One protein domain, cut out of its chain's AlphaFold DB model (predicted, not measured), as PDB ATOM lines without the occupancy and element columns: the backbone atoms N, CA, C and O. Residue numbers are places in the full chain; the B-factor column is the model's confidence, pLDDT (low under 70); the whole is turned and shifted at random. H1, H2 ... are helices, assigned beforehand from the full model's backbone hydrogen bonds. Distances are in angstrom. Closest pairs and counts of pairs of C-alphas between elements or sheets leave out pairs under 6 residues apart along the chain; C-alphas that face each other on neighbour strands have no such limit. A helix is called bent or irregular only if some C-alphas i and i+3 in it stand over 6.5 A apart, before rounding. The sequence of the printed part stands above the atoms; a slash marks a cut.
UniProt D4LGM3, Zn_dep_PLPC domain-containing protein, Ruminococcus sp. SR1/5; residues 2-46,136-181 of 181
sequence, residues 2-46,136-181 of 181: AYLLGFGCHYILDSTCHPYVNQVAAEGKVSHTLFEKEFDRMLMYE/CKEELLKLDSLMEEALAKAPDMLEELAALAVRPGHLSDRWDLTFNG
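This is residues 2 to 46 and 136 to 181 of the 181 residues of the protein "Zn_dep_PLPC domain-containing protein" of Ruminococcus sp. SR1/5 (UniProt D4LGM3). Two long bent helices, H1 and H3, run opposite ways along the long axis and cross at a slant, while H2 crosses H3a at one end. Beyond H3, the last stretch folds back, with the short H4 near H1a. The printed part has 91 residues with four named helices, H1 to H4 in order, and no named strand; its class is all helix. It is elongated, spanning 46 by 27 by 19 A, and only just loose, close to compact, with a radius of gyration of the C-alphas of 14.9 A.

Find C-alpha 2 at (216.953, 215.657, 195.869), where H1, residues 2 to 26, begins. By its hydrogen bonds it was assigned as one helix, but it is bent: C-alphas 16 and 19 are 6.8 A apart. Its arms are H1a, residues 2 to 16, 21.2 A long, and H1b, residues 19 to 26. H2, residues 32 to 46, runs 21.5 A. H3, residues 137 to 163, was likewise assigned as one helix but is bent, with C-alphas 152 and 155 7.1 A apart; its arms are H3a, residues 137 to 152, 22.6 A, and H3b, residues 155 to 163. H4, residues 173 to 176, ends at C-alpha 176 (203.870, 231.535, 201.096).

Look at Leu 5 and Leu 158, the closest C-alphas of H1a and H3b, which touch at 6.2 A. H1a touches H3a at a steep tilt of 43 degrees, opposite ways, closest at C-alphas 13 and 150, 5.4 A. H1b touches H2, closest at C-alphas 25 and 32, 5.1 A. H2 touches H3a about perpendicular at 75 degrees, closest at C-alphas 39 and 140, 6.0 A. In H1a, H1b, H2, H3a and H3b every O i to N i+4 pair is within hydrogen-bond range; H4 is too short for one.

The C-alphas farthest apart, Lys 29 and Arg 167, are 46.9 A apart. Residues 47 to 135 are not printed, and C-alphas 46 and 136 stand 16.4 A apart across this cut. No printed residue is under 70 in pLDDT.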
ATOM      1  N   ALA A   2     216.606 215.935 194.465       89.62
ATOM      2  CA  ALA A   2     216.953 215.657 195.869       89.62
ATOM      3  C   ALA A   2     217.309 216.894 196.725       89.62
ATOM      4  O   ALA A   2     216.839 216.999 197.850       89.62
ATOM      5  N   TYR A   3     218.081 217.852 196.192       90.56
ATOM      6  CA  TYR A   3     218.397 219.080 196.935       90.56
ATOM      7  C   TYR A   3     217.161 219.949 197.221       90.56
ATOM      8  O   TYR A   3     217.024 220.422 198.340       90.56
ATOM      9  N   LEU A   4     216.250 220.125 196.254       91.00
ATOM     10  CA  LEU A   4     215.014 220.896 196.457       91.00
ATOM     11  C   LEU A   4     214.096 220.236 197.481       91.00
ATOM     12  O   LEU A   4     213.521 220.933 198.302       91.00
ATOM     13  N   LEU A   5     214.001 218.905 197.472       94.06
ATOM     14  CA  LEU A   5     213.220 218.178 198.475       94.06
ATOM     15  C   LEU A   5     213.852 218.283 199.866       94.06
ATOM     16  O   LEU A   5     213.143 218.492 200.839       94.06
ATOM     17  N   GLY A   6     215.183 218.206 199.969       93.81
ATOM     18  CA  GLY A   6     215.883 218.458 201.231       93.81
ATOM     19  C   GLY A   6     215.694 219.894 201.732       93.81
ATOM     20  O   GLY A   6     215.447 220.100 202.915       93.81
ATOM     21  N   PHE A   7     215.752 220.875 200.828       92.94
ATOM     22  CA  PHE A   7     215.480 222.280 201.134       92.94
ATOM     23  C   PHE A   7     214.030 222.489 201.590       92.94
ATOM     24  O   PHE A   7     213.803 223.135 202.605       92.94
ATOM     25  N   GLY A   8     213.064 221.896 200.885       95.00
ATOM     26  CA  GLY A   8     211.651 221.923 201.256       95.00
ATOM     27  C   GLY A   8     211.397 221.259 202.608       95.00
ATOM     28  O   GLY A   8     210.677 221.812 203.424       95.00
ATOM     29  N   CYS A   9     212.045 220.126 202.888       96.00
ATOM     30  CA  CYS A   9     211.935 219.429 204.169       96.00
ATOM     31  C   CYS A   9     212.409 220.319 205.328       96.00
ATOM     32  O   CYS A   9     211.702 220.482 206.317       96.00
ATOM     33  N   HIS A  10     213.571 220.957 205.164       94.50
ATOM     34  CA  HIS A  10     214.084 221.906 206.148       94.50
ATOM     35  C   HIS A  10     213.163 223.119 206.306       94.50
ATOM     36  O   HIS A  10     212.842 223.491 207.423       94.50
ATOM     37  N   TYR A  11     212.659 223.680 205.204       95.94
ATOM     38  CA  TYR A  11     211.685 224.771 205.244       95.94
ATOM     39  C   TYR A  11     210.411 224.401 206.017       95.94
ATOM     40  O   TYR A  11     209.912 225.214 206.792       95.94
ATOM     41  N   ILE A  12     209.878 223.190 205.827       97.00
ATOM     42  CA  ILE A  12     208.676 222.710 206.527       97.00
ATOM     43  C   ILE A  12     208.931 222.624 208.028       97.00
ATOM     44  O   ILE A  12     208.093 223.084 208.803       97.00
ATOM     45  N   LEU A  13     210.083 222.076 208.424       96.75
ATOM     46  CA  LEU A  13     210.507 222.032 209.819       96.75
ATOM     47  C   LEU A  13     210.608 223.449 210.395       96.75
ATOM     48  O   LEU A  13     209.926 223.768 211.367       96.75
ATOM     49  N   ASP A  14     211.381 224.317 209.747       96.75
ATOM     50  CA  ASP A  14     211.687 225.645 210.269       96.75
ATOM     51  C   ASP A  14     210.429 226.508 210.383       96.75
ATOM     52  O   ASP A  14     210.108 227.011 211.455       96.75
ATOM     53  N   SER A  15     209.643 226.604 209.309       96.75
ATOM     54  CA  SER A  15     208.414 227.412 209.296       96.75
ATOM     55  C   SER A  15     207.326 226.895 210.246       96.75
ATOM     56  O   SER A  15     206.399 227.635 210.565       96.75
ATOM     57  N   THR A  16     207.419 225.644 210.708       97.44
ATOM     58  CA  THR A  16     206.519 225.090 211.734       97.44
ATOM     59  C   THR A  16     207.041 225.367 213.148       97.44
ATOM     60  O   THR A  16     206.260 225.706 214.036       97.44
ATOM     61  N   CYS A  17     208.353 225.261 213.365       97.94
ATOM     62  CA  CYS A  17     208.973 225.336 214.689       97.94
ATOM     63  C   CYS A  17     209.380 226.759 215.113       97.94
ATOM     64  O   CYS A  17     209.189 227.138 216.272       97.94
ATOM     65  N   HIS A  18     209.913 227.571 214.196       97.19
ATOM     66  CA  HIS A  18     210.459 228.895 214.508       97.19
ATOM     67  C   HIS A  18     209.462 229.887 215.116       97.19
ATOM     68  O   HIS A  18     209.905 230.662 215.964       97.19
ATOM     69  N   PRO A  19     208.151 229.894 214.786       97.50
ATOM     70  CA  PRO A  19     207.199 230.746 215.500       97.50
ATOM     71  C   PRO A  19     207.277 230.561 217.020       97.50
ATOM     72  O   PRO A  19     207.297 231.537 217.770       97.50
ATOM     73  N   TYR A  20     207.394 229.309 217.471       97.88
ATOM     74  CA  TYR A  20     207.474 228.979 218.887       97.88
ATOM     75  C   TYR A  20     208.853 229.284 219.483       97.88
ATOM     76  O   TYR A  20     208.930 229.894 220.547       97.88
ATOM     77  N   VAL A  21     209.941 228.953 218.779       97.31
ATOM     78  CA  VAL A  21     211.310 229.317 219.199       97.31
ATOM     79  C   VAL A  21     211.433 230.834 219.391       97.31
ATOM     80  O   VAL A  21     211.937 231.305 220.412       97.31
ATOM     81  N   ASN A  22     210.907 231.613 218.444       96.62
ATOM     82  CA  ASN A  22     210.898 233.072 218.499       96.62
ATOM     83  C   ASN A  22     210.045 233.599 219.656       96.62
ATOM     84  O   ASN A  22     210.459 234.544 220.327       96.62
ATOM     85  N   GLN A  23     208.886 232.990 219.912       96.88
ATOM     86  CA  GLN A  23     208.042 233.343 221.050       96.88
ATOM     87  C   GLN A  23     208.780 233.130 222.379       96.88
ATOM     88  O   GLN A  23     208.868 234.059 223.181       96.88
ATOM     89  N   VAL A  24     209.349 231.942 222.599       96.31
ATOM     90  CA  VAL A  24     210.080 231.604 223.833       96.31
ATOM     91  C   VAL A  24     211.267 232.552 224.044       96.31
ATOM     92  O   VAL A  24     211.490 233.039 225.156       96.31
ATOM     93  N   ALA A  25     211.987 232.879 222.967       95.12
ATOM     94  CA  ALA A  25     213.074 233.850 223.008       95.12
ATOM     95  C   ALA A  25     212.593 235.270 223.353       95.12
ATOM     96  O   ALA A  25     213.237 235.965 224.141       95.12
ATOM     97  N   ALA A  26     211.454 235.702 222.805       96.06
ATOM     98  CA  ALA A  26     210.868 237.015 223.078       96.06
ATOM     99  C   ALA A  26     210.338 237.148 224.517       96.06
ATOM    100  O   ALA A  26     210.401 238.235 225.093       96.06
ATOM    101  N   GLU A  27     209.865 236.052 225.117       94.94
ATOM    102  CA  GLU A  27     209.485 235.985 226.535       94.94
ATOM    103  C   GLU A  27     210.696 236.107 227.480       94.94
ATOM    104  O   GLU A  27     210.530 236.349 228.675       94.94
ATOM    105  N   GLY A  28     211.921 235.969 226.958       89.88
ATOM    106  CA  GLY A  28     213.164 236.155 227.705       89.88
ATOM    107  C   GLY A  28     213.521 235.003 228.645       89.88
ATOM    108  O   GLY A  28     214.431 235.155 229.458       89.88
ATOM    109  N   LYS A  29     212.828 233.861 228.547       84.62
ATOM    110  CA  LYS A  29     213.108 232.660 229.351       84.62
ATOM    111  C   LYS A  29     214.457 232.037 228.992       84.62
ATOM    112  O   LYS A  29     215.259 231.741 229.869       84.62
ATOM    113  N   VAL A  30     214.698 231.856 227.697       92.19
ATOM    114  CA  VAL A  30     215.912 231.278 227.111       92.19
ATOM    115  C   VAL A  30     216.182 232.002 225.793       92.19
ATOM    116  O   VAL A  30     215.243 232.403 225.113       92.19
ATOM    117  N   SER A  31     217.443 232.238 225.435       92.62
ATOM    118  CA  SER A  31     217.762 232.834 224.133       92.62
ATOM    119  C   SER A  31     217.433 231.863 222.996       92.62
ATOM    120  O   SER A  31     217.419 230.650 223.183       92.62
ATOM    121  N   HIS A  32     217.223 232.400 221.794       94.31
ATOM    122  CA  HIS A  32     216.964 231.606 220.589       94.31
ATOM    123  C   HIS A  32     218.030 230.514 220.384       94.31
ATOM    124  O   HIS A  32     217.711 229.331 220.347       94.31
ATOM    125  N   THR A  33     219.308 230.912 220.359       93.00
ATOM    126  CA  THR A  33     220.444 229.999 220.172       93.00
ATOM    127  C   THR A  33     220.537 228.950 221.276       93.00
ATOM    128  O   THR A  33     220.803 227.782 220.997       93.00
ATOM    129  N   LEU A  34     220.343 229.342 222.541       93.06
ATOM    130  CA  LEU A  34     220.425 228.399 223.653       93.06
ATOM    131  C   LEU A  34     219.282 227.385 223.612       93.06
ATOM    132  O   LEU A  34     219.506 226.214 223.904       93.06
ATOM    133  N   PHE A  35     218.085 227.814 223.214       95.62
ATOM    134  CA  PHE A  35     216.929 226.933 223.124       95.62
ATOM    135  C   PHE A  35     217.107 225.874 222.032       95.62
ATOM    136  O   PHE A  35     216.954 224.685 222.309       95.62
ATOM    137  N   GLU A  36     217.531 226.283 220.833       95.00
ATOM    138  CA  GLU A  36     217.881 225.354 219.748       95.00
ATOM    139  C   GLU A  36     218.990 224.383 220.173       95.00
ATOM    140  O   GLU A  36     218.908 223.186 219.912       95.00
ATOM    141  N   LYS A  37     220.003 224.872 220.898       93.50
ATOM    142  CA  LYS A  37     221.114 224.046 221.384       93.50
ATOM    143  C   LYS A  37     220.677 222.992 222.406       93.50
ATOM    144  O   LYS A  37     221.166 221.862 222.365       93.50
ATOM    145  N   GLU A  38     219.791 223.341 223.337       95.06
ATOM    146  CA  GLU A  38     219.248 222.374 224.300       95.06
ATOM    147  C   GLU A  38     218.286 221.381 223.628       95.06
ATOM    148  O   GLU A  38     218.251 220.209 224.008       95.06
ATOM    149  N   PHE A  39     217.590 221.792 222.565       96.00
ATOM    150  CA  PHE A  39     216.813 220.876 221.730       96.00
ATOM    151  C   PHE A  39     217.706 219.894 220.964       96.00
ATOM    152  O   PHE A  39     217.502 218.683 221.052       96.00
ATOM    153  N   ASP A  40     218.776 220.375 220.327       94.44
ATOM    154  CA  ASP A  40     219.802 219.528 219.708       94.44
ATOM    155  C   ASP A  40     220.367 218.509 220.709       94.44
ATOM    156  O   ASP A  40     220.534 217.328 220.384       94.44
ATOM    157  N   ARG A  41     220.650 218.939 221.948       94.44
ATOM    158  CA  ARG A  41     221.111 218.059 223.031       94.44
ATOM    159  C   ARG A  41     220.101 216.955 223.333       94.44
ATOM    160  O   ARG A  41     220.507 215.794 223.427       94.44
ATOM    161  N   MET A  42     218.825 217.303 223.489       95.38
ATOM    162  CA  MET A  42     217.751 216.342 223.746       95.38
ATOM    163  C   MET A  42     217.700 215.273 222.646       95.38
ATOM    164  O   MET A  42     217.831 214.085 222.947       95.38
ATOM    165  N   LEU A  43     217.666 215.690 221.376       95.19
ATOM    166  CA  LEU A  43     217.650 214.782 220.222       95.19
ATOM    167  C   LEU A  43     218.911 213.908 220.138       95.19
ATOM    168  O   LEU A  43     218.870 212.741 219.730       95.19
ATOM    169  N   MET A  44     220.071 214.453 220.508       94.88
ATOM    170  CA  MET A  44     221.306 213.678 220.565       94.88
ATOM    171  C   MET A  44     221.230 212.582 221.624       94.88
ATOM    172  O   MET A  44     221.560 211.439 221.306       94.88
ATOM    173  N   TYR A  45     220.743 212.880 222.828       94.44
ATOM    174  CA  TYR A  45     220.557 211.859 223.860       94.44
ATOM    175  C   TYR A  45     219.557 210.782 223.441       94.44
ATOM    176  O   TYR A  45     219.859 209.595 223.570       94.44
ATOM    177  N   GLU A  46     218.418 211.171 222.872       94.56
ATOM    178  CA  GLU A  46     217.399 210.234 222.381       94.56
ATOM    179  C   GLU A  46     217.931 209.309 221.284       94.56
ATOM    180  O   GLU A  46     217.592 208.127 221.231       94.56
ATOM    181  N   CYS A 136     214.385 223.979 230.699       92.25
ATOM    182  CA  CYS A 136     213.335 224.364 229.748       92.25
ATOM    183  C   CYS A 136     212.590 223.131 229.214       92.25
ATOM    184  O   CYS A 136     212.198 223.059 228.051       92.25
ATOM    185  N   LYS A 137     212.444 222.100 230.056       93.94
ATOM    186  CA  LYS A 137     211.928 220.791 229.635       93.94
ATOM    187  C   LYS A 137     210.530 220.864 229.014       93.94
ATOM    188  O   LYS A 137     210.261 220.147 228.055       93.94
ATOM    189  N   GLU A 138     209.643 221.694 229.555       95.56
ATOM    190  CA  GLU A 138     208.288 221.857 229.013       95.56
ATOM    191  C   GLU A 138     208.324 222.490 227.619       95.56
ATOM    192  O   GLU A 138     207.655 222.005 226.704       95.56
ATOM    193  N   GLU A 139     209.150 223.521 227.434       97.06
ATOM    194  CA  GLU A 139     209.356 224.159 226.139       97.06
ATOM    195  C   GLU A 139     209.980 223.194 225.122       97.06
ATOM    196  O   GLU A 139     209.531 223.133 223.978       97.06
ATOM    197  N   LEU A 140     210.954 222.378 225.533       97.31
ATOM    198  CA  LEU A 140     211.577 221.369 224.670       97.31
ATOM    199  C   LEU A 140     210.576 220.307 224.206       97.31
ATOM    200  O   LEU A 140     210.522 220.003 223.018       97.31
ATOM    201  N   LEU A 141     209.734 219.791 225.108       97.56
ATOM    202  CA  LEU A 141     208.678 218.835 224.749       97.56
ATOM    203  C   LEU A 141     207.631 219.462 223.823       97.56
ATOM    204  O   LEU A 141     207.076 218.793 222.949       97.56
ATOM    205  N   LYS A 142     207.346 220.758 223.991       98.00
ATOM    206  CA  LYS A 142     206.452 221.462 223.073       98.00
ATOM    207  C   LYS A 142     207.083 221.612 221.689       98.00
ATOM    208  O   LYS A 142     206.385 221.384 220.699       98.00
ATOM    209  N   LEU A 143     208.365 221.955 221.612       98.06
ATOM    210  CA  LEU A 143     209.104 222.045 220.353       98.06
ATOM    211  C   LEU A 143     209.195 220.682 219.647       98.06
ATOM    212  O   LEU A 143     208.958 220.610 218.445       98.06
ATOM    213  N   ASP A 144     209.412 219.603 220.400       98.31
ATOM    214  CA  ASP A 144     209.384 218.227 219.891       98.31
ATOM    215  C   ASP A 144     208.036 217.884 219.240       98.31
ATOM    216  O   ASP A 144     207.977 217.429 218.100       98.31
ATOM    217  N   SER A 145     206.925 218.237 219.899       98.44
ATOM    218  CA  SER A 145     205.589 218.020 219.325       98.44
ATOM    219  C   SER A 145     205.364 218.766 218.001       98.44
ATOM    220  O   SER A 145     204.651 218.268 217.131       98.44
ATOM    221  N   LEU A 146     205.974 219.946 217.831       98.44
ATOM    222  CA  LEU A 146     205.908 220.718 216.584       98.44
ATOM    223  C   LEU A 146     206.788 220.098 215.493       98.44
ATOM    224  O   LEU A 146     206.396 220.097 214.325       98.44
ATOM    225  N   MET A 147     207.942 219.538 215.863       97.88
ATOM    226  CA  MET A 147     208.776 218.764 214.947       97.88
ATOM    227  C   MET A 147     208.025 217.526 214.442       97.88
ATOM    228  O   MET A 147     207.991 217.297 213.236       97.88
ATOM    229  N   GLU A 148     207.366 216.773 215.322       98.00
ATOM    230  CA  GLU A 148     206.537 215.621 214.937       98.00
ATOM    231  C   GLU A 148     205.365 216.027 214.028       98.00
ATOM    232  O   GLU A 148     205.077 215.360 213.032       98.00
ATOM    233  N   GLU A 149     204.728 217.170 214.294       97.44
ATOM    234  CA  GLU A 149     203.713 217.736 213.400       97.44
ATOM    235  C   GLU A 149     204.293 218.080 212.015       97.44
ATOM    236  O   GLU A 149     203.667 217.788 210.989       97.44
ATOM    237  N   ALA A 150     205.487 218.675 211.963       97.38
ATOM    238  CA  ALA A 150     206.177 218.979 210.712       97.38
ATOM    239  C   ALA A 150     206.531 217.696 209.941       97.38
ATOM    240  O   ALA A 150     206.296 217.622 208.733       97.38
ATOM    241  N   LEU A 151     207.032 216.671 210.636       96.38
ATOM    242  CA  LEU A 151     207.350 215.360 210.067       96.38
ATOM    243  C   LEU A 151     206.107 214.679 209.486       96.38
ATOM    244  O   LEU A 151     206.181 214.126 208.389       96.38
ATOM    245  N   ALA A 152     204.964 214.769 210.167       96.94
ATOM    246  CA  ALA A 152     203.705 214.201 209.690       96.94
ATOM    247  C   ALA A 152     203.203 214.868 208.397       96.94
ATOM    248  O   ALA A 152     202.646 214.189 207.536       96.94
ATOM    249  N   LYS A 153     203.411 216.182 208.239       94.06
ATOM    250  CA  LYS A 153     202.983 216.948 207.050       94.06
ATOM    251  C   LYS A 153     203.983 216.897 205.895       94.06
ATOM    252  O   LYS A 153     203.611 217.157 204.751       94.06
ATOM    253  N   ALA A 154     205.251 216.598 206.180       96.38
ATOM    254  CA  ALA A 154     206.324 216.686 205.200       96.38
ATOM    255  C   ALA A 154     206.090 215.852 203.925       96.38
ATOM    256  O   ALA A 154     206.341 216.396 202.852       96.38
ATOM    257  N   PRO A 155     205.601 214.593 203.972       96.75
ATOM    258  CA  PRO A 155     205.398 213.794 202.762       96.75
ATOM    259  C   PRO A 155     204.469 214.464 201.745       96.75
ATOM    260  O   PRO A 155     204.894 214.703 200.617       96.75
ATOM    261  N   ASP A 156     203.262 214.856 202.161       95.00
ATOM    262  CA  ASP A 156     202.255 215.456 201.274       95.00
ATOM    263  C   ASP A 156     202.763 216.759 200.643       95.00
ATOM    264  O   ASP A 156     202.634 216.994 199.439       95.00
ATOM    265  N   MET A 157     203.415 217.600 201.448       94.75
ATOM    266  CA  MET A 157     203.990 218.857 200.977       94.75
ATOM    267  C   MET A 157     205.163 218.622 200.015       94.75
ATOM    268  O   MET A 157     205.294 219.293 198.990       94.75
ATOM    269  N   LEU A 158     206.036 217.659 200.306       96.12
ATOM    270  CA  LEU A 158     207.159 217.330 199.430       96.12
ATOM    271  C   LEU A 158     206.694 216.699 198.115       96.12
ATOM    272  O   LEU A 158     207.329 216.938 197.085       96.12
ATOM    273  N   GLU A 159     205.600 215.937 198.120       94.88
ATOM    274  CA  GLU A 159     204.957 215.435 196.903       94.88
ATOM    275  C   GLU A 159     204.397 216.574 196.046       94.88
ATOM    276  O   GLU A 159     204.599 216.580 194.827       94.88
ATOM    277  N   GLU A 160     203.770 217.574 196.667       93.94
ATOM    278  CA  GLU A 160     203.325 218.790 195.985       93.94
ATOM    279  C   GLU A 160     204.501 219.519 195.312       93.94
ATOM    280  O   GLU A 160     204.452 219.813 194.112       93.94
ATOM    281  N   LEU A 161     205.600 219.732 196.045       93.25
ATOM    282  CA  LEU A 161     206.815 220.346 195.503       93.25
ATOM    283  C   LEU A 161     207.426 219.506 194.370       93.25
ATOM    284  O   LEU A 161     207.847 220.045 193.343       93.25
ATOM    285  N   ALA A 162     207.466 218.181 194.530       94.06
ATOM    286  CA  ALA A 162     207.973 217.261 193.516       94.06
ATOM    287  C   ALA A 162     207.125 217.283 192.235       94.06
ATOM    288  O   ALA A 162     207.673 217.146 191.138       94.06
ATOM    289  N   ALA A 163     205.808 217.481 192.347       93.19
ATOM    290  CA  ALA A 163     204.900 217.485 191.205       93.19
ATOM    291  C   ALA A 163     205.219 218.604 190.198       93.19
ATOM    292  O   ALA A 163     205.058 218.392 188.990       93.19
ATOM    293  N   LEU A 164     205.750 219.744 190.659       90.44
ATOM    294  CA  LEU A 164     206.177 220.852 189.793       90.44
ATOM    295  C   LEU A 164     207.300 220.475 188.820       90.44
ATOM    296  O   LEU A 164     207.489 221.128 187.796       90.44
ATOM    297  N   ALA A 165     208.047 219.411 189.114       86.88
ATOM    298  CA  ALA A 165     209.082 218.902 188.222       86.88
ATOM    299  C   ALA A 165     208.525 218.252 186.952       86.88
ATOM    300  O   ALA A 165     209.242 218.117 185.963       86.88
ATOM    301  N   VAL A 166     207.279 217.778 187.016       88.75
ATOM    302  CA  VAL A 166     206.651 216.950 185.981       88.75
ATOM    303  C   VAL A 166     205.560 217.722 185.253       88.75
ATOM    304  O   VAL A 166     205.384 217.552 184.048       88.75
ATOM    305  N   ARG A 167     204.822 218.573 185.969       88.00
ATOM    306  CA  ARG A 167     203.712 219.348 185.415       88.00
ATOM    307  C   ARG A 167     203.731 220.785 185.932       88.00
ATOM    308  O   ARG A 167     204.036 220.995 187.103       88.00
ATOM    309  N   PRO A 168     203.366 221.768 185.092       86.31
ATOM    310  CA  PRO A 168     203.139 223.123 185.568       86.31
ATOM    311  C   PRO A 168     201.974 223.134 186.564       86.31
ATOM    312  O   PRO A 168     200.996 222.399 186.409       86.31
ATOM    313  N   GLY A 169     202.088 223.971 187.586       87.50
ATOM    314  CA  GLY A 169     201.110 224.102 188.655       87.50
ATOM    315  C   GLY A 169     201.520 225.200 189.628       87.50
ATOM    316  O   GLY A 169     202.533 225.870 189.425       87.50
ATOM    317  N   HIS A 170     200.726 225.363 190.677       87.69
ATOM    318  CA  HIS A 170     201.010 226.269 191.782       87.69
ATOM    319  C   HIS A 170     201.166 225.457 193.060       87.69
ATOM    320  O   HIS A 170     200.537 224.408 193.202       87.69
ATOM    321  N   LEU A 171     202.030 225.941 193.946       92.19
ATOM    322  CA  LEU A 171     202.108 225.452 195.312       92.19
ATOM    323  C   LEU A 171     200.935 226.017 196.113       92.19
ATOM    324  O   LEU A 171     200.437 227.100 195.804       92.19
ATOM    325  N   SER A 172     200.514 225.284 197.132       92.50
ATOM    326  CA  SER A 172     199.552 225.731 198.126       92.50
ATOM    327  C   SER A 172     200.070 226.938 198.911       92.50
ATOM    328  O   SER A 172     201.279 227.117 199.073       92.50
ATOM    329  N   ASP A 173     199.145 227.706 199.489       93.50
ATOM    330  CA  ASP A 173     199.427 228.887 200.324       93.50
ATOM    331  C   ASP A 173     200.386 228.584 201.493       93.50
ATOM    332  O   ASP A 173     201.012 229.474 202.063       93.50
ATOM    333  N   ARG A 174     200.552 227.306 201.860       91.56
ATOM    334  CA  ARG A 174     201.516 226.880 202.879       91.56
ATOM    335  C   ARG A 174     202.961 227.257 202.525       91.56
ATOM    336  O   ARG A 174     203.766 227.428 203.444       91.56
ATOM    337  N   TRP A 175     203.279 227.372 201.238       92.38
ATOM    338  CA  TRP A 175     204.594 227.763 200.728       92.38
ATOM    339  C   TRP A 175     204.801 229.283 200.663       92.38
ATOM    340  O   TRP A 175     205.915 229.721 200.377       92.38
ATOM    341  N   ASP A 176     203.770 230.075 200.976       93.62
ATOM    342  CA  ASP A 176     203.870 231.535 201.096       93.62
ATOM    343  C   ASP A 176     204.395 231.980 202.475       93.62
ATOM    344  O   ASP A 176     204.681 233.162 202.681       93.62
ATOM    345  N   LEU A 177     204.560 231.044 203.420       94.06
ATOM    346  CA  LEU A 177     205.187 231.313 204.716       94.06
ATOM    347  C   LEU A 177     206.690 231.573 204.573       94.06
ATOM    348  O   LEU A 177     207.351 231.133 203.627       94.06
ATOM    349  N   THR A 178     207.262 232.231 205.574       94.56
ATOM    350  CA  THR A 178     208.713 232.379 205.709       94.56
ATOM    351  C   THR A 178     209.290 231.257 206.573       94.56
ATOM    352  O   THR A 178     208.564 230.500 207.211       94.56
ATOM    353  N   PHE A 179     210.619 231.174 206.673       91.81
ATOM    354  CA  PHE A 179     211.276 230.272 207.630       91.81
ATOM    355  C   PHE A 179     210.890 230.547 209.095       91.81
ATOM    356  O   PHE A 179     211.100 229.690 209.936       91.81
ATOM    357  N   ASN A 180     210.307 231.713 209.402       92.31
ATOM    358  CA  ASN A 180     209.851 232.072 210.747       92.31
ATOM    359  C   ASN A 180     208.345 231.853 210.975       92.31
ATOM    360  O   ASN A 180     207.857 232.265 212.028       92.31
ATOM    361  N   GLY A 181     207.640 231.239 210.014       87.88
ATOM    362  CA  GLY A 181     206.174 231.229 209.926       87.88
ATOM    363  C   GLY A 181     205.678 232.469 209.213       87.88
ATOM    364  O   GLY A 181     205.279 233.429 209.901       87.88
TER     365      GLY A 181